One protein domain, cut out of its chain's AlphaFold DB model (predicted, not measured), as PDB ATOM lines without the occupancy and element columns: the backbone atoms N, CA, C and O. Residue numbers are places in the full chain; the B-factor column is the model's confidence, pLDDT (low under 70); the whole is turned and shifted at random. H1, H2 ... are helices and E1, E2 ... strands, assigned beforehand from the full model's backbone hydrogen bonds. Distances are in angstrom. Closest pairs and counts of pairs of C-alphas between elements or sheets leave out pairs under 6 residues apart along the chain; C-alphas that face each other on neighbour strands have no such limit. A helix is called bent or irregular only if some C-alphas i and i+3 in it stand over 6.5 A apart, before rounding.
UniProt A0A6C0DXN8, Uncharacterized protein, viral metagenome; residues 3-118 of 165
ATOM      1  N   THR A   3     -49.454 -49.210  37.697       86.88
ATOM      2  CA  THR A   3     -47.995 -49.361  37.797       86.88
ATOM      3  C   THR A   3     -47.404 -49.606  36.423       86.88
ATOM      4  O   THR A   3     -48.039 -50.261  35.605       86.88
ATOM      5  N   SER A   4     -46.179 -49.142  36.179       85.69
ATOM      6  CA  SER A   4     -45.464 -49.460  34.945       85.69
ATOM      7  C   SER A   4     -44.327 -50.443  35.190       85.69
ATOM      8  O   SER A   4     -43.640 -50.381  36.208       85.69
ATOM      9  N   ILE A   5     -44.110 -51.327  34.219       83.06
ATOM     10  CA  ILE A   5     -42.960 -52.240  34.184       83.06
ATOM     11  C   ILE A   5     -41.705 -51.504  33.696       83.06
ATOM     12  O   ILE A   5     -40.584 -51.898  34.006       83.06
ATOM     13  N   LEU A   6     -41.889 -50.412  32.949       83.38
ATOM     14  CA  LEU A   6     -40.806 -49.594  32.423       83.38
ATOM     15  C   LEU A   6     -40.526 -48.437  33.383       83.38
ATOM     16  O   LEU A   6     -41.363 -47.554  33.578       83.38
ATOM     17  N   SER A   7     -39.312 -48.401  33.936       82.19
ATOM     18  CA  SER A   7     -38.871 -47.324  34.832       82.19
ATOM     19  C   SER A   7     -38.994 -45.948  34.180       82.19
ATOM     20  O   SER A   7     -39.459 -45.012  34.825       82.19
ATOM     21  N   SER A   8     -38.657 -45.836  32.889       83.19
ATOM     22  CA  SER A   8     -38.757 -44.573  32.150       83.19
ATOM     23  C   SER A   8     -40.176 -44.020  32.133       83.19
ATOM     24  O   SER A   8     -40.361 -42.830  32.347       83.19
ATOM     25  N   VAL A   9     -41.183 -44.878  31.943       83.62
ATOM     26  CA  VAL A   9     -42.589 -44.462  31.952       83.62
ATOM     27  C   VAL A   9     -42.966 -43.941  33.335       83.62
ATOM     28  O   VAL A   9     -43.504 -42.843  33.432       83.62
ATOM     29  N   ALA A  10     -42.615 -44.669  34.401       86.81
ATOM     30  CA  ALA A  10     -42.896 -44.248  35.774       86.81
ATOM     31  C   ALA A  10     -42.246 -42.893  36.125       86.81
ATOM     32  O   ALA A  10     -42.901 -42.049  36.730       86.81
ATOM     33  N   CYS A  11     -41.005 -42.650  35.687       88.00
ATOM     34  CA  CYS A  11     -40.285 -41.394  35.937       88.00
ATOM     35  C   CYS A  11     -40.911 -40.174  35.237       88.00
ATOM     36  O   CYS A  11     -40.730 -39.046  35.687       88.00
ATOM     37  N   ARG A  12     -41.661 -40.363  34.140       83.94
ATOM     38  CA  ARG A  12     -42.368 -39.256  33.465       83.94
ATOM     39  C   ARG A  12     -43.546 -38.727  34.280       83.94
ATOM     40  O   ARG A  12     -43.877 -37.557  34.156       83.94
ATOM     41  N   PHE A  13     -44.166 -39.590  35.084       82.25
ATOM     42  CA  PHE A  13     -45.370 -39.277  35.862       82.25
ATOM     43  C   PHE A  13     -45.079 -38.936  37.324       82.25
ATOM     44  O   PHE A  13     -45.995 -38.692  38.105       82.25
ATOM     45  N   THR A  14     -43.812 -38.938  37.725       80.31
ATOM     46  CA  THR A  14     -43.418 -38.393  39.019       80.31
ATOM     47  C   THR A  14     -43.312 -36.880  38.916       80.31
ATOM     48  O   THR A  14     -42.370 -36.360  38.311       80.31
ATOM     49  N   ASP A  15     -44.272 -36.199  39.535       75.12
ATOM     50  CA  ASP A  15     -44.291 -34.746  39.703       75.12
ATOM     51  C   ASP A  15     -43.119 -34.260  40.591       75.12
ATOM     52  O   ASP A  15     -42.127 -34.960  40.818       75.12
ATOM     53  N   ALA A  16     -43.228 -33.049  41.147       77.19
ATOM     54  CA  ALA A  16     -42.197 -32.400  41.963       77.19
ATOM     55  C   ALA A  16     -41.658 -33.248  43.134       77.19
ATOM     56  O   ALA A  16     -40.533 -33.036  43.568       77.19
ATOM     57  N   ALA A  17     -42.427 -34.220  43.638       80.94
ATOM     58  CA  ALA A  17     -42.008 -35.061  44.756       80.94
ATOM     59  C   ALA A  17     -40.889 -36.060  44.402       80.94
ATOM     60  O   ALA A  17     -40.180 -36.501  45.303       80.94
ATOM     61  N   LYS A  18     -40.735 -36.445  43.122       90.88
ATOM     62  CA  LYS A  18     -39.698 -37.393  42.653       90.88
ATOM     63  C   LYS A  18     -39.619 -38.690  43.477       90.88
ATOM     64  O   LYS A  18     -38.541 -39.225  43.734       90.88
ATOM     65  N   ILE A  19     -40.776 -39.214  43.891       92.38
ATOM     66  CA  ILE A  19     -40.884 -40.475  44.636       92.38
ATOM     67  C   ILE A  19     -41.291 -41.599  43.686       92.38
ATOM     68  O   ILE A  19     -42.325 -41.513  43.028       92.38
ATOM     69  N   LEU A  20     -40.528 -42.690  43.677       93.19
ATOM     70  CA  LEU A  20     -40.845 -43.909  42.937       93.19
ATOM     71  C   LEU A  20     -41.167 -45.053  43.894       93.19
ATOM     72  O   LEU A  20     -40.402 -45.351  44.809       93.19
ATOM     73  N   LEU A  21     -42.279 -45.745  43.651       93.62
ATOM     74  CA  LEU A  21     -42.595 -46.998  44.335       93.62
ATOM     75  C   LEU A  21     -42.063 -48.165  43.498       93.62
ATOM     76  O   LEU A  21     -42.655 -48.525  42.479       93.62
ATOM     77  N   ARG A  22     -40.951 -48.773  43.922       94.31
ATOM     78  CA  ARG A  22     -40.377 -49.951  43.259       94.31
ATOM     79  C   ARG A  22     -40.963 -51.209  43.890       94.31
ATOM     80  O   ARG A  22     -40.589 -51.591  44.997       94.31
ATOM     81  N   ILE A  23     -41.897 -51.839  43.180       93.81
ATOM     82  CA  ILE A  23     -42.619 -53.020  43.660       93.81
ATOM     83  C   ILE A  23     -42.016 -54.276  43.037       93.81
ATOM     84  O   ILE A  23     -42.143 -54.506  41.836       93.81
ATOM     85  N   ARG A  24     -41.389 -55.118  43.857       92.69
ATOM     86  CA  ARG A  24     -40.900 -56.428  43.435       92.69
ATOM     87  C   ARG A  24     -42.029 -57.450  43.507       92.69
ATOM     88  O   ARG A  24     -42.643 -57.643  44.559       92.69
ATOM     89  N   VAL A  25     -42.272 -58.140  42.397       89.56
ATOM     90  CA  VAL A  25     -43.206 -59.269  42.328       89.56
ATOM     91  C   VAL A  25     -42.435 -60.536  41.987       89.56
ATOM     92  O   VAL A  25     -41.730 -60.591  40.985       89.56
ATOM     93  N   ASP A  26     -42.592 -61.561  42.818       85.88
ATOM     94  CA  ASP A  26     -42.106 -62.904  42.513       85.88
ATOM     95  C   ASP A  26     -42.871 -63.496  41.310       85.88
ATOM     96  O   ASP A  26     -44.086 -63.317  41.168       85.88
ATOM     97  N   LYS A  27     -42.162 -64.214  40.434       83.69
ATOM     98  CA  LYS A  27     -42.701 -64.785  39.192       83.69
ATOM     99  C   LYS A  27     -43.892 -65.705  39.466       83.69
ATOM    100  O   LYS A  27     -44.876 -65.680  38.729       83.69
ATOM    101  N   ASN A  28     -43.832 -66.470  40.556       84.56
ATOM    102  CA  ASN A  28     -44.902 -67.376  40.996       84.56
ATOM    103  C   ASN A  28     -46.218 -66.661  41.374       84.56
ATOM    104  O   ASN A  28     -47.259 -67.308  41.474       84.56
ATOM    105  N   LYS A  29     -46.181 -65.340  41.581       82.44
ATOM    106  CA  LYS A  29     -47.312 -64.505  41.997       82.44
ATOM    107  C   LYS A  29     -47.880 -63.656  40.865       82.44
ATOM    108  O   LYS A  29     -48.917 -63.027  41.067       82.44
ATOM    109  N   LEU A  30     -47.259 -63.644  39.684       79.06
ATOM    110  CA  LEU A  30     -47.755 -62.880  38.531       79.06
ATOM    111  C   LEU A  30     -49.166 -63.317  38.109       79.06
ATOM    112  O   LEU A  30     -49.976 -62.488  37.711       79.06
ATOM    113  N   ASN A  31     -49.501 -64.597  38.296       76.81
ATOM    114  CA  ASN A  31     -50.842 -65.140  38.049       76.81
ATOM    115  C   ASN A  31     -51.941 -64.571  38.970       76.81
ATOM    116  O   ASN A  31     -53.116 -64.868  38.771       76.81
ATOM    117  N   LYS A  32     -51.586 -63.794  40.002       76.19
ATOM    118  CA  LYS A  32     -52.543 -63.137  40.903       76.19
ATOM    119  C   LYS A  32     -53.059 -61.806  40.357       76.19
ATOM    120  O   LYS A  32     -54.010 -61.261  40.921       76.19
ATOM    121  N   PHE A  33     -52.448 -61.268  39.304       74.19
ATOM    122  CA  PHE A  33     -52.910 -60.042  38.665       74.19
ATOM    123  C   PHE A  33     -53.966 -60.375  37.615       74.19
ATOM    124  O   PHE A  33     -53.719 -61.157  36.704       74.19
ATOM    125  N   HIS A  34     -55.153 -59.784  37.759       63.97
ATOM    126  CA  HIS A  34     -56.247 -59.965  36.800       63.97
ATOM    127  C   HIS A  34     -56.063 -59.112  35.544       63.97
ATOM    128  O   HIS A  34     -56.593 -59.446  34.491       63.97
ATOM    129  N   TYR A  35     -55.305 -58.024  35.664       59.69
ATOM    130  CA  TYR A  35     -55.105 -57.045  34.610       59.69
ATOM    131  C   TYR A  35     -53.613 -56.784  34.467       59.69
ATOM    132  O   TYR A  35     -52.993 -56.099  35.284       59.69
ATOM    133  N   ALA A  36     -53.046 -57.366  33.422       57.91
ATOM    134  CA  ALA A  36     -51.736 -57.004  32.930       57.91
ATOM    135  C   ALA A  36     -51.931 -56.512  31.499       57.91
ATOM    136  O   ALA A  36     -52.274 -57.289  30.607       57.91
ATOM    137  N   TYR A  37     -51.787 -55.205  31.305       55.50
ATOM    138  CA  TYR A  37     -51.777 -54.614  29.980       55.50
ATOM    139  C   TYR A  37     -50.330 -54.539  29.531       55.50
ATOM    140  O   TYR A  37     -49.582 -53.613  29.831       55.50
ATOM    141  N   PHE A  38     -49.913 -55.572  28.828       54.47
ATOM    142  CA  PHE A  38     -48.658 -55.553  28.117       54.47
ATOM    143  C   PHE A  38     -48.994 -55.036  26.717       54.47
ATOM    144  O   PHE A  38     -49.628 -55.762  25.949       54.47
ATOM    145  N   GLY A  39     -48.655 -53.783  26.384       50.12
ATOM    146  CA  GLY A  39     -48.803 -53.286  25.010       50.12
ATOM    147  C   GLY A  39     -48.240 -54.294  23.995       50.12
ATOM    148  O   GLY A  39     -47.358 -55.077  24.348       50.12
ATOM    149  N   SER A  40     -48.772 -54.303  22.763       41.81
ATOM    150  CA  SER A  40     -48.535 -55.321  21.714       41.81
ATOM    151  C   SER A  40     -47.219 -56.102  21.877       41.81
ATOM    152  O   SER A  40     -46.147 -55.589  21.574       41.81
ATOM    153  N   THR A  41     -47.309 -57.327  22.406       43.12
ATOM    154  CA  THR A  41     -46.220 -58.306  22.594       43.12
ATOM    155  C   THR A  41     -44.912 -57.714  23.152       43.12
ATOM    156  O   THR A  41     -44.063 -57.211  22.408       43.12
ATOM    157  N   ILE A  42     -44.693 -57.823  24.468       43.88
ATOM    158  CA  ILE A  42     -43.407 -57.464  25.087       43.88
ATOM    159  C   ILE A  42     -42.303 -58.338  24.493       43.88
ATOM    160  O   ILE A  42     -42.163 -59.513  24.823       43.88
ATOM    161  N   SER A  43     -41.480 -57.746  23.633       45.12
ATOM    162  CA  SER A  43     -40.151 -58.273  23.348       45.12
ATOM    163  C   SER A  43     -39.218 -57.707  24.410       45.12
ATOM    164  O   SER A  43     -38.812 -56.552  24.310       45.12
ATOM    165  N   ILE A  44     -38.892 -58.512  25.424       46.03
ATOM    166  CA  ILE A  44     -38.024 -58.132  26.561       46.03
ATOM    167  C   ILE A  44     -36.651 -57.611  26.079       46.03
ATOM    168  O   ILE A  44     -36.000 -56.835  26.768       46.03
ATOM    169  N   ASN A  45     -36.252 -57.965  24.852       43.78
ATOM    170  CA  ASN A  45     -34.960 -57.619  24.254       43.78
ATOM    171  C   ASN A  45     -34.973 -56.358  23.368       43.78
ATOM    172  O   ASN A  45     -33.972 -56.082  22.710       43.78
ATOM    173  N   LYS A  46     -36.082 -55.613  23.273       45.03
ATOM    174  CA  LYS A  46     -36.168 -54.427  22.405       45.03
ATOM    175  C   LYS A  46     -36.629 -53.199  23.186       45.03
ATOM    176  O   LYS A  46     -37.642 -53.221  23.879       45.03
ATOM    177  N   ASN A  47     -35.866 -52.117  23.044       46.41
ATOM    178  CA  ASN A  47     -36.060 -50.857  23.751       46.41
ATOM    179  C   ASN A  47     -37.230 -50.075  23.117       46.41
ATOM    180  O   ASN A  47     -37.041 -49.264  22.213       46.41
ATOM    181  N   TYR A  48     -38.464 -50.376  23.526       52.50
ATOM    182  CA  TYR A  48     -39.670 -49.733  22.999       52.50
ATOM    183  C   TYR A  48     -40.191 -48.664  23.963       52.50
ATOM    184  O   TYR A  48     -41.092 -48.917  24.756       52.50
ATOM    185  N   ALA A  49     -39.665 -47.445  23.876       51.16
ATOM    186  CA  ALA A  49     -40.080 -46.344  24.754       51.16
ATOM    187  C   ALA A  49     -41.521 -45.836  24.528       51.16
ATOM    188  O   ALA A  49     -42.042 -45.081  25.350       51.16
ATOM    189  N   PHE A  50     -42.161 -46.247  23.428       50.97
ATOM    190  CA  PHE A  50     -43.543 -45.893  23.083       50.97
ATOM    191  C   PHE A  50     -44.572 -46.949  23.506       50.97
ATOM    192  O   PHE A  50     -45.769 -46.730  23.343       50.97
ATOM    193  N   LYS A  51     -44.139 -48.103  24.032       59.56
ATOM    194  CA  LYS A  51     -45.060 -49.148  24.491       59.56
ATOM    195  C   LYS A  51     -45.284 -49.017  25.986       59.56
ATOM    196  O   LYS A  51     -44.400 -49.311  26.786       59.56
ATOM    197  N   GLU A  52     -46.486 -48.617  26.365       59.16
ATOM    198  CA  GLU A  52     -46.897 -48.655  27.760       59.16
ATOM    199  C   GLU A  52     -47.140 -50.109  28.167       59.16
ATOM    200  O   GLU A  52     -47.862 -50.865  27.515       59.16
ATOM    201  N   SER A  53     -46.439 -50.529  29.215       67.44
ATOM    202  CA  SER A  53     -46.639 -51.825  29.852       67.44
ATOM    203  C   SER A  53     -47.050 -51.564  31.288       67.44
ATOM    204  O   SER A  53     -46.268 -51.009  32.068       67.44
ATOM    205  N   GLU A  54     -48.283 -51.931  31.606       71.44
ATOM    206  CA  GLU A  54     -48.949 -51.650  32.865       71.44
ATOM    207  C   GLU A  54     -49.339 -52.950  33.575       71.44
ATOM    208  O   GLU A  54     -49.897 -53.876  32.982       71.44
ATOM    209  N   ILE A  55     -49.089 -53.001  34.880       75.25
ATOM    210  CA  ILE A  55     -49.722 -53.981  35.761       75.25
ATOM    211  C   ILE A  55     -50.649 -53.210  36.686       75.25
ATOM    212  O   ILE A  55     -50.206 -52.382  37.487       75.25
ATOM    213  N   LEU A  56     -51.946 -53.492  36.612       79.56
ATOM    214  CA  LEU A  56     -52.885 -52.891  37.541       79.56
ATOM    215  C   LEU A  56     -52.913 -53.736  38.812       79.56
ATOM    216  O   LEU A  56     -53.408 -54.865  38.844       79.56
ATOM    217  N   LEU A  57     -52.398 -53.169  39.900       78.31
ATOM    218  CA  LEU A  57     -52.490 -53.817  41.199       78.31
ATOM    219  C   LEU A  57     -53.931 -53.742  41.695       78.31
ATOM    220  O   LEU A  57     -54.477 -52.645  41.891       78.31
ATOM    221  N   ASN A  58     -54.509 -54.923  41.929       71.31
ATOM    222  CA  ASN A  58     -55.836 -55.093  42.503       71.31
ATOM    223  C   ASN A  58     -55.973 -54.275  43.790       71.31
ATOM    224  O   ASN A  58     -55.018 -54.123  44.568       71.31
ATOM    225  N   LEU A  59     -57.189 -53.799  44.054       69.44
ATOM    226  CA  LEU A  59     -57.511 -53.245  45.361       69.44
ATOM    227  C   LEU A  59     -57.147 -54.264  46.447       69.44
ATOM    228  O   LEU A  59     -57.341 -55.469  46.291       69.44
ATOM    229  N   PHE A  60     -56.603 -53.761  47.556       74.00
ATOM    230  CA  PHE A  60     -56.263 -54.577  48.729       74.00
ATOM    231  C   PHE A  60     -55.133 -55.585  48.486       74.00
ATOM    232  O   PHE A  60     -55.012 -56.597  49.184       74.00
ATOM    233  N   THR A  61     -54.277 -55.279  47.514       83.06
ATOM    234  CA  THR A  61     -52.951 -55.874  47.389       83.06
ATOM    235  C   THR A  61     -52.165 -55.679  48.689       83.06
ATOM    236  O   THR A  61     -52.102 -54.579  49.240       83.06
ATOM    237  N   LYS A  62     -51.578 -56.763  49.199       86.75
ATOM    238  CA  LYS A  62     -50.700 -56.752  50.367       86.75
ATOM    239  C   LYS A  62     -49.275 -56.476  49.916       86.75
ATOM    240  O   LYS A  62     -48.689 -57.255  49.163       86.75
ATOM    241  N   LEU A  63     -48.737 -55.387  50.436       91.50
ATOM    242  CA  LEU A  63     -47.406 -54.884  50.149       91.50
ATOM    243  C   LEU A  63     -46.582 -54.898  51.441       91.50
ATOM    244  O   LEU A  63     -47.086 -54.501  52.493       91.50
ATOM    245  N   LYS A  64     -45.336 -55.373  51.374       93.81
ATOM    246  CA  LYS A  64     -44.366 -55.301  52.473       93.81
ATOM    247  C   LYS A  64     -43.393 -54.177  52.172       93.81
ATOM    248  O   LYS A  64     -42.703 -54.231  51.161       93.81
ATOM    249  N   PHE A  65     -43.314 -53.187  53.049       95.94
ATOM    250  CA  PHE A  65     -42.244 -52.199  52.983       95.94
ATOM    251  C   PHE A  65     -40.891 -52.871  53.259       95.94
ATOM    252  O   PHE A  65     -40.777 -53.646  54.211       95.94
ATOM    253  N   ILE A  66     -39.895 -52.580  52.423       97.62
ATOM    254  CA  ILE A  66     -38.539 -53.125  52.546       97.62
ATOM    255  C   ILE A  66     -37.554 -52.039  52.967       97.62
ATOM    256  O   ILE A  66     -36.778 -52.252  53.895       97.62
ATOM    257  N   GLY A  67     -37.591 -50.875  52.322       96.81
ATOM    258  CA  GLY A  67     -36.647 -49.799  52.606       96.81
ATOM    259  C   GLY A  67     -36.824 -48.599  51.689       96.81
ATOM    260  O   GLY A  67     -37.718 -48.576  50.840       96.81
ATOM    261  N   ILE A  68     -35.960 -47.601  51.863       97.94
ATOM    262  CA  ILE A  68     -35.938 -46.380  51.053       97.94
ATOM    263  C   ILE A  68     -34.504 -46.130  50.593       97.94
ATOM    264  O   ILE A  68     -33.602 -46.082  51.425       97.94
ATOM    265  N   THR A  69     -34.316 -45.915  49.293       97.25
ATOM    266  CA  THR A  69     -33.100 -45.307  48.738       97.25
ATOM    267  C   THR A  69     -33.401 -43.847  48.437       97.25
ATOM    268  O   THR A  69     -34.415 -43.545  47.813       97.25
ATOM    269  N   ARG A  70     -32.556 -42.929  48.902       95.44
ATOM    270  CA  ARG A  70     -32.690 -41.496  48.612       95.44
ATOM    271  C   ARG A  70     -31.698 -41.098  47.531       95.44
ATOM    272  O   ARG A  70     -30.636 -41.702  47.446       95.44
ATOM    273  N   GLU A  71     -32.069 -40.084  46.755       93.25
ATOM    274  CA  GLU A  71     -31.193 -39.442  45.765       93.25
ATOM    275  C   GLU A  71     -30.586 -40.434  44.753       93.25
ATOM    276  O   GLU A  71     -29.449 -40.294  44.309       93.25
ATOM    277  N   GLU A  72     -31.354 -41.456  44.354       95.19
ATOM    278  CA  GLU A  72     -30.936 -42.374  43.294       95.19
ATOM    279  C   GLU A  72     -31.037 -41.644  41.953       95.19
ATOM    280  O   GLU A  72     -32.126 -41.245  41.533       95.19
ATOM    281  N   LYS A  73     -29.897 -41.454  41.284       94.75
ATOM    282  CA  LYS A  73     -29.855 -40.856  39.949       94.75
ATOM    283  C   LYS A  73     -30.357 -41.862  38.918       94.75
ATOM    284  O   LYS A  73     -29.746 -42.912  38.726       94.75
ATOM    285  N   ILE A  74     -31.443 -41.528  38.226       93.44
ATOM    286  CA  ILE A  74     -32.044 -42.379  37.191       93.44
ATOM    287  C   ILE A  74     -32.021 -41.633  35.863       93.44
ATOM    288  O   ILE A  74     -32.416 -40.471  35.798       93.44
ATOM    289  N   ALA A  75     -31.561 -42.304  34.809       92.50
ATOM    290  CA  ALA A  75     -31.726 -41.851  33.432       92.50
ATOM    291  C   ALA A  75     -33.040 -42.404  32.855       92.50
ATOM    292  O   ALA A  75     -33.373 -43.576  33.057       92.50
ATOM    293  N   PHE A  76     -33.811 -41.562  32.169       90.94
ATOM    294  CA  PHE A  76     -35.097 -41.931  31.587       90.94
ATOM    295  C   PHE A  76     -35.408 -41.153  30.311       90.94
ATOM    296  O   PHE A  76     -34.946 -40.034  30.108       90.94
ATOM    297  N   ASN A  77     -36.252 -41.749  29.473       88.69
ATOM    298  CA  ASN A  77     -36.616 -41.202  28.172       88.69
ATOM    299  C   ASN A  77     -37.986 -40.514  28.199       88.69
ATOM    300  O   ASN A  77     -38.977 -41.096  28.652       88.69
ATOM    301  N   VAL A  78     -38.052 -39.301  27.652       86.75
ATOM    302  CA  VAL A  78     -39.277 -38.507  27.501       86.75
ATOM    303  C   VAL A  78     -39.641 -38.404  26.012       86.75
ATOM    304  O   VAL A  78     -38.780 -38.046  25.208       86.75
ATOM    305  N   PRO A  79     -40.888 -38.724  25.615       84.88
ATOM    306  CA  PRO A  79     -41.334 -38.558  24.238       84.88
ATOM    307  C   PRO A  79     -41.410 -37.071  23.867       84.88
ATOM    308  O   PRO A  79     -41.772 -36.239  24.699       84.88
ATOM    309  N   GLN A  80     -41.067 -36.754  22.621       80.50
ATOM    310  CA  GLN A  80     -41.166 -35.416  22.032       80.50
ATOM    311  C   GLN A  80     -42.167 -35.441  20.871       80.50
ATOM    312  O   GLN A  80     -42.362 -36.491  20.261       80.50
ATOM    313  N   GLU A  81     -42.798 -34.303  20.563       79.69
ATOM    314  CA  GLU A  81     -43.744 -34.197  19.436       79.69
ATOM    315  C   GLU A  81     -43.071 -34.476  18.086       79.69
ATOM    316  O   GLU A  81     -43.671 -35.084  17.202       79.69
ATOM    317  N   GLN A  82     -41.812 -34.058  17.935       79.88
ATOM    318  CA  GLN A  82     -40.997 -34.297  16.751       79.88
ATOM    319  C   GLN A  82     -39.574 -34.646  17.187       79.88
ATOM    320  O   GLN A  82     -38.972 -33.914  17.970       79.88
ATOM    321  N   GLY A  83     -39.036 -35.751  16.669       79.38
ATOM    322  CA  GLY A  83     -37.656 -36.171  16.918       79.38
ATOM    323  C   GLY A  83     -37.510 -37.424  17.790       79.38
ATOM    324  O   GLY A  83     -38.496 -38.085  18.129       79.38
ATOM    325  N   PRO A  84     -36.257 -37.809  18.095       85.44
ATOM    326  CA  PRO A  84     -35.973 -38.943  18.961       85.44
ATOM    327  C   PRO A  84     -36.416 -38.662  20.403       85.44
ATOM    328  O   PRO A  84     -36.733 -37.541  20.789       85.44
ATOM    329  N   LEU A  85     -36.425 -39.707  21.226       85.00
ATOM    330  CA  LEU A  85     -36.689 -39.559  22.654       85.00
ATOM    331  C   LEU A  85     -35.641 -38.647  23.293       85.00
ATOM    332  O   LEU A  85     -34.447 -38.803  23.042       85.00
ATOM    333  N   LEU A  86     -36.090 -37.759  24.176       88.88
ATOM    334  CA  LEU A  86     -35.193 -36.953  24.986       88.88
ATOM    335  C   LEU A  86     -34.752 -37.749  26.206       88.88
ATOM    336  O   LEU A  86     -35.571 -38.056  27.078       88.88
ATOM    337  N   GLU A  87     -33.461 -38.030  26.290       91.81
ATOM    338  CA  GLU A  87     -32.867 -38.572  27.503       91.81
ATOM    339  C   GLU A  87     -32.787 -37.475  28.575       91.81
ATOM    340  O   GLU A  87     -32.299 -36.368  28.344       91.81
ATOM    341  N   LYS A  88     -33.297 -37.781  29.765       91.50
ATOM    342  CA  LYS A  88     -33.198 -36.950  30.965       91.50
ATOM    343  C   LYS A  88     -32.581 -37.761  32.089       91.50
ATOM    344  O   LYS A  88     -32.662 -38.986  32.106       91.50
ATOM    345  N   SER A  89     -32.018 -37.073  33.073       92.69
ATOM    346  CA  SER A  89     -31.595 -37.697  34.319       92.69
ATOM    347  C   SER A  89     -31.977 -36.822  35.500       92.69
ATOM    348  O   SER A  89     -31.853 -35.603  35.424       92.69
ATOM    349  N   ASP A  90     -32.468 -37.447  36.564       93.50
ATOM    350  CA  ASP A  90     -32.930 -36.753  37.765       93.50
ATOM    351  C   ASP A  90     -32.695 -37.626  39.010       93.50
ATOM    352  O   ASP A  90     -32.418 -38.827  38.893       93.50
ATOM    353  N   LEU A  91     -32.775 -37.015  40.193       94.81
ATOM    354  CA  LEU A  91     -32.623 -37.682  41.484       94.81
ATOM    355  C   LEU A  91     -33.992 -38.093  42.028       94.81
ATOM    356  O   LEU A  91     -34.901 -37.273  42.155       94.81
ATOM    357  N   PHE A  92     -34.123 -39.363  42.400       95.38
ATOM    358  CA  PHE A  92     -35.369 -39.928  42.903       95.38
ATOM    359  C   PHE A  92     -35.216 -40.504  44.306       95.38
ATOM    360  O   PHE A  92     -34.200 -41.100  44.663       95.38
ATOM    361  N   THR A  93     -36.284 -40.397  45.093       96.06
ATOM    362  CA  THR A  93     -36.456 -41.216  46.294       96.06
ATOM    363  C   THR A  93     -37.205 -42.486  45.919       96.06
ATOM    364  O   THR A  93     -38.358 -42.431  45.494       96.06
ATOM    365  N   ILE A  94     -36.578 -43.643  46.095       95.81
ATOM    366  CA  ILE A  94     -37.166 -44.940  45.771       95.81
ATOM    367  C   ILE A  94     -37.618 -45.642  47.042       95.81
ATOM    368  O   ILE A  94     -36.815 -45.970  47.912       95.81
ATOM    369  N   VAL A  95     -38.914 -45.922  47.124       96.44
ATOM    370  CA  VAL A  95     -39.514 -46.754  48.164       96.44
ATOM    371  C   VAL A  95     -39.576 -48.188  47.648       96.44
ATOM    372  O   VAL A  95     -40.320 -48.492  46.712       96.44
ATOM    373  N   HIS A  96     -38.802 -49.076  48.267       96.50
ATOM    374  CA  HIS A  96     -38.747 -50.492  47.913       96.50
ATOM    375  C   HIS A  96     -39.839 -51.264  48.640       96.50
ATOM    376  O   HIS A  96     -39.973 -51.198  49.868       96.50
ATOM    377  N   ILE A  97     -40.622 -52.010  47.870       96.88
ATOM    378  CA  ILE A  97     -41.804 -52.715  48.346       96.88
ATOM    379  C   ILE A  97     -41.832 -54.116  47.735       96.88
ATOM    380  O   ILE A  97     -41.639 -54.279  46.535       96.88
ATOM    381  N   ASP A  98     -42.159 -55.128  48.532       94.69
ATOM    382  CA  ASP A  98     -42.440 -56.476  48.038       94.69
ATOM    383  C   ASP A  98     -43.943 -56.729  47.926       94.69
ATOM    384  O   ASP A  98     -44.716 -56.468  48.855       94.69
ATOM    385  N   PHE A  99     -44.361 -57.340  46.821       92.31
ATOM    386  CA  PHE A  99     -45.695 -57.911  46.695       92.31
ATOM    387  C   PHE A  99     -45.801 -59.221  47.492       92.31
ATOM    388  O   PHE A  99     -45.157 -60.237  47.201       92.31
ATOM    389  N   ILE A 100     -46.675 -59.226  48.497       91.38
ATOM    390  CA  ILE A 100     -46.920 -60.409  49.327       91.38
ATOM    391  C   ILE A 100     -48.018 -61.273  48.703       91.38
ATOM    392  O   ILE A 100     -47.856 -62.489  48.608       91.38
ATOM    393  N   GLY A 101     -49.122 -60.655  48.276       86.56
ATOM    394  CA  GLY A 101     -50.305 -61.350  47.773       86.56
ATOM    395  C   GLY A 101     -51.534 -60.446  47.716       86.56
ATOM    396  O   GLY A 101     -51.460 -59.249  47.983       86.56
ATOM    397  N   THR A 102     -52.692 -61.022  47.418       81.06
ATOM    398  CA  THR A 102     -53.984 -60.334  47.508       81.06
ATOM    399  C   THR A 102     -54.647 -60.612  48.855       81.06
ATOM    400  O   THR A 102     -54.437 -61.651  49.488       81.06
ATOM    401  N   SER A 103     -55.419 -59.651  49.359       75.50
ATOM    402  CA  SER A 103     -56.239 -59.885  50.544       75.50
ATOM    403  C   SER A 103     -57.353 -60.892  50.224       75.50
ATOM    404  O   SER A 103     -58.050 -60.700  49.232       75.50
ATOM    405  N   PRO A 104     -57.600 -61.906  51.076       73.56
ATOM    406  CA  PRO A 104     -58.766 -62.783  50.930       73.56
ATOM    407  C   PRO A 104     -60.078 -62.082  51.325       73.56
ATOM    408  O   PRO A 104     -61.151 -62.671  51.249       73.56
ATOM    409  N   LYS A 105     -60.006 -60.840  51.822       72.50
ATOM    410  CA  LYS A 105     -61.173 -60.091  52.291       72.50
ATOM    411  C   LYS A 105     -62.005 -59.605  51.111       72.50
ATOM    412  O   LYS A 105     -61.463 -59.062  50.151       72.50
ATOM    413  N   THR A 106     -63.322 -59.718  51.246       75.19
ATOM    414  CA  THR A 106     -64.270 -59.185  50.264       75.19
ATOM    415  C   THR A 106     -64.172 -57.658  50.167       75.19
ATOM    416  O   THR A 106     -63.820 -57.001  51.157       75.19
ATOM    417  N   PRO A 107     -64.534 -57.056  49.019       70.94
ATOM    418  CA  PRO A 107     -64.553 -55.601  48.864       70.94
ATOM    419  C   PRO A 107     -65.332 -54.879  49.973       70.94
ATOM    420  O   PRO A 107     -64.877 -53.857  50.482       70.94
ATOM    421  N   GLN A 108     -66.461 -55.442  50.417       76.50
ATOM    422  CA  GLN A 108     -67.282 -54.911  51.508       76.50
ATOM    423  C   GLN A 108     -66.540 -54.940  52.848       76.50
ATOM    424  O   GLN A 108     -66.524 -53.941  53.573       76.50
ATOM    425  N   ALA A 109     -65.880 -56.059  53.168       78.44
ATOM    426  CA  ALA A 109     -65.088 -56.175  54.386       78.44
ATOM    427  C   ALA A 109     -63.952 -55.147  54.395       78.44
ATOM    428  O   ALA A 109     -63.710 -54.510  55.423       78.44
ATOM    429  N   VAL A 110     -63.300 -54.910  53.254       70.25
ATOM    430  CA  VAL A 110     -62.218 -53.925  53.208       70.25
ATOM    431  C   VAL A 110     -62.728 -52.483  53.206       70.25
ATOM    432  O   VAL A 110     -62.167 -51.667  53.934       70.25
ATOM    433  N   LYS A 111     -63.835 -52.171  52.517       76.56
ATOM    434  CA  LYS A 111     -64.508 -50.861  52.614       76.56
ATOM    435  C   LYS A 111     -64.828 -50.519  54.071       76.56
ATOM    436  O   LYS A 111     -64.552 -49.411  54.518       76.56
ATOM    437  N   SER A 112     -65.323 -51.493  54.840       82.31
ATOM    438  CA  SER A 112     -65.608 -51.303  56.268       82.31
ATOM    439  C   SER A 112     -64.353 -50.979  57.092       82.31
ATOM    440  O   SER A 112     -64.403 -50.148  57.999       82.31
ATOM    441  N   MET A 113     -63.209 -51.593  56.766       77.44
ATOM    442  CA  MET A 113     -61.932 -51.308  57.425       77.44
ATOM    443  C   MET A 113     -61.376 -49.939  57.037       77.44
ATOM    444  O   MET A 113     -60.902 -49.216  57.907       77.44
ATOM    445  N   LEU A 114     -61.467 -49.570  55.757       77.75
ATOM    446  CA  LEU A 114     -61.057 -48.260  55.250       77.75
ATOM    447  C   LEU A 114     -61.841 -47.138  55.929       77.75
ATOM    448  O   LEU A 114     -61.236 -46.200  56.429       77.75
ATOM    449  N   LEU A 115     -63.164 -47.277  56.038       81.56
ATOM    450  CA  LEU A 115     -64.006 -46.307  56.743       81.56
ATOM    451  C   LEU A 115     -63.624 -46.177  58.224       81.56
ATOM    452  O   LEU A 115     -63.564 -45.066  58.745       81.56
ATOM    453  N   LYS A 116     -63.309 -47.294  58.899       82.19
ATOM    454  CA  LYS A 116     -62.798 -47.265  60.281       82.19
ATOM    455  C   LYS A 116     -61.467 -46.521  60.382       82.19
ATOM    456  O   LYS A 116     -61.287 -45.747  61.318       82.19
ATOM    457  N   GLN A 117     -60.557 -46.747  59.437       79.12
ATOM    458  CA  GLN A 117     -59.250 -46.098  59.426       79.12
ATOM    459  C   GLN A 117     -59.372 -44.602  59.127       79.12
ATOM    460  O   GLN A 117     -58.817 -43.808  59.871       79.12
ATOM    461  N   ILE A 118     -60.158 -44.214  58.116       76.00
ATOM    462  CA  ILE A 118     -60.441 -42.807  57.793       76.00
ATOM    463  C   ILE A 118     -60.995 -42.101  59.025       76.00
ATOM    464  O   ILE A 118     -60.428 -41.103  59.447       76.00
TER     465      ILE A 118
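AT A GLANCE: This is residues 3 to 118 of the 165 residues of an uncharacterized protein of viral metagenome (UniProt A0A6C0DXN8). A long hairpin of two sharply bent strands, E4 and E5, arches over the short helix H1, and E1 runs beside E5 along one limb of the arch, making a three-stranded sheet that curls round H1. The small hairpin E2 and E3 lies toward the open side of the arch, H2 only grazes the large sheet, and residues 112 to 118 of H3 stick out past one end of it. The printed part has 116 residues with three named helices and five named strands, in the order H1 E1 H2 E2 E3 E4 E5 H3. The large sheet has the order E1, E5, E4 and is mixed, the sheet E2, E3 is antiparallel, and the class is mixed, helices and strands. The whole is loose, with a radius of gyration of the C-alphas of 16.6 A, and only just elongated, with spans of 50 by 33 by 26 A.

IN THESE COORDINATES: H1 is residues 7 to 12, and its C-alpha 7 is at (-38.871, -47.324, 34.832). E1, residues 19 to 24, measures 16.0 A from first to last C-alpha. H2, residues 27 to 32, is irregular, but only just: C-alphas 28 and 31 are 7.0 A apart. E2 is residues 36 to 38 and E3 residues 53 to 55. E4, residues 61 to 78, is the longest strand by residues; it measures 29.7 A and bends by 105 degrees at residue 68, whose C-alpha is at (-35.938, -46.380, 51.053). E5, residues 86 to 102, measures 37.5 A and bends by 85 degrees at residue 91. H3, residues 107 to 118, measures 16.1 A and ends with C-alpha 118 at (-60.441, -42.807, 57.793).

HOW THE PARTS SIT: In the twisted sheet E5 is the inner strand, and E1 and E4 are the edge strands. E4 and E5 are a hairpin, antiparallel at 166 degrees, with N 78 and O 86 at 2.8 A and N 62 and O 101 at 2.8 A, within hydrogen-bond range. E1 is parallel to E5 at 46 degrees, with N 22 and O 95 at 2.9 A. H1 is on this sheet with 36 pairs of C-alphas within 10 A. Its closest C-alphas to E4 are those of Ser 8 and Phe 76, 4.5 A apart, and to E1 those of Ala 10 and Leu 20, 7.5 A apart. H1 and E5 are near each other, with 7 pairs of C-alphas within 10 A. H2 only grazes the sheet with its residues 29 to 32; its closest C-alphas to E5 are those of Lys 29 and Gly 101, 7.2 A apart. E2 and E3 are a hairpin, antiparallel at 174 degrees, with N 37 and O 54 at 2.9 A. Both E2 and E3 are apart from H1, E1, E4 and E5. H3 is not on the large sheet and is apart from H1 and H2, among others. Every O i to N i+4 pair is within hydrogen-bond range in H1 and H3; H2 has 0 of 2, and 2 of its 3 O i to N i+3 pairs are within range.

THE WHOLE: The two C-alphas farthest apart are those of Gly 83 and Lys 116, at 51.3 A. The printed part runs from 3 to 118 with no cut. The link from E2 to E3, residues 39 to 52, is long and holds no named element; its C-alphas lie 12 to 20 A from the mean of the C-alphas. H1 to E1 and E4 to E5 are short links, and the other four are tight. Residues 112 to 118, which belong to H3, stand free. The mean pLDDT of the printed part is 79.6, and residues 34 to 53 and residue 59 are under 70 in this model.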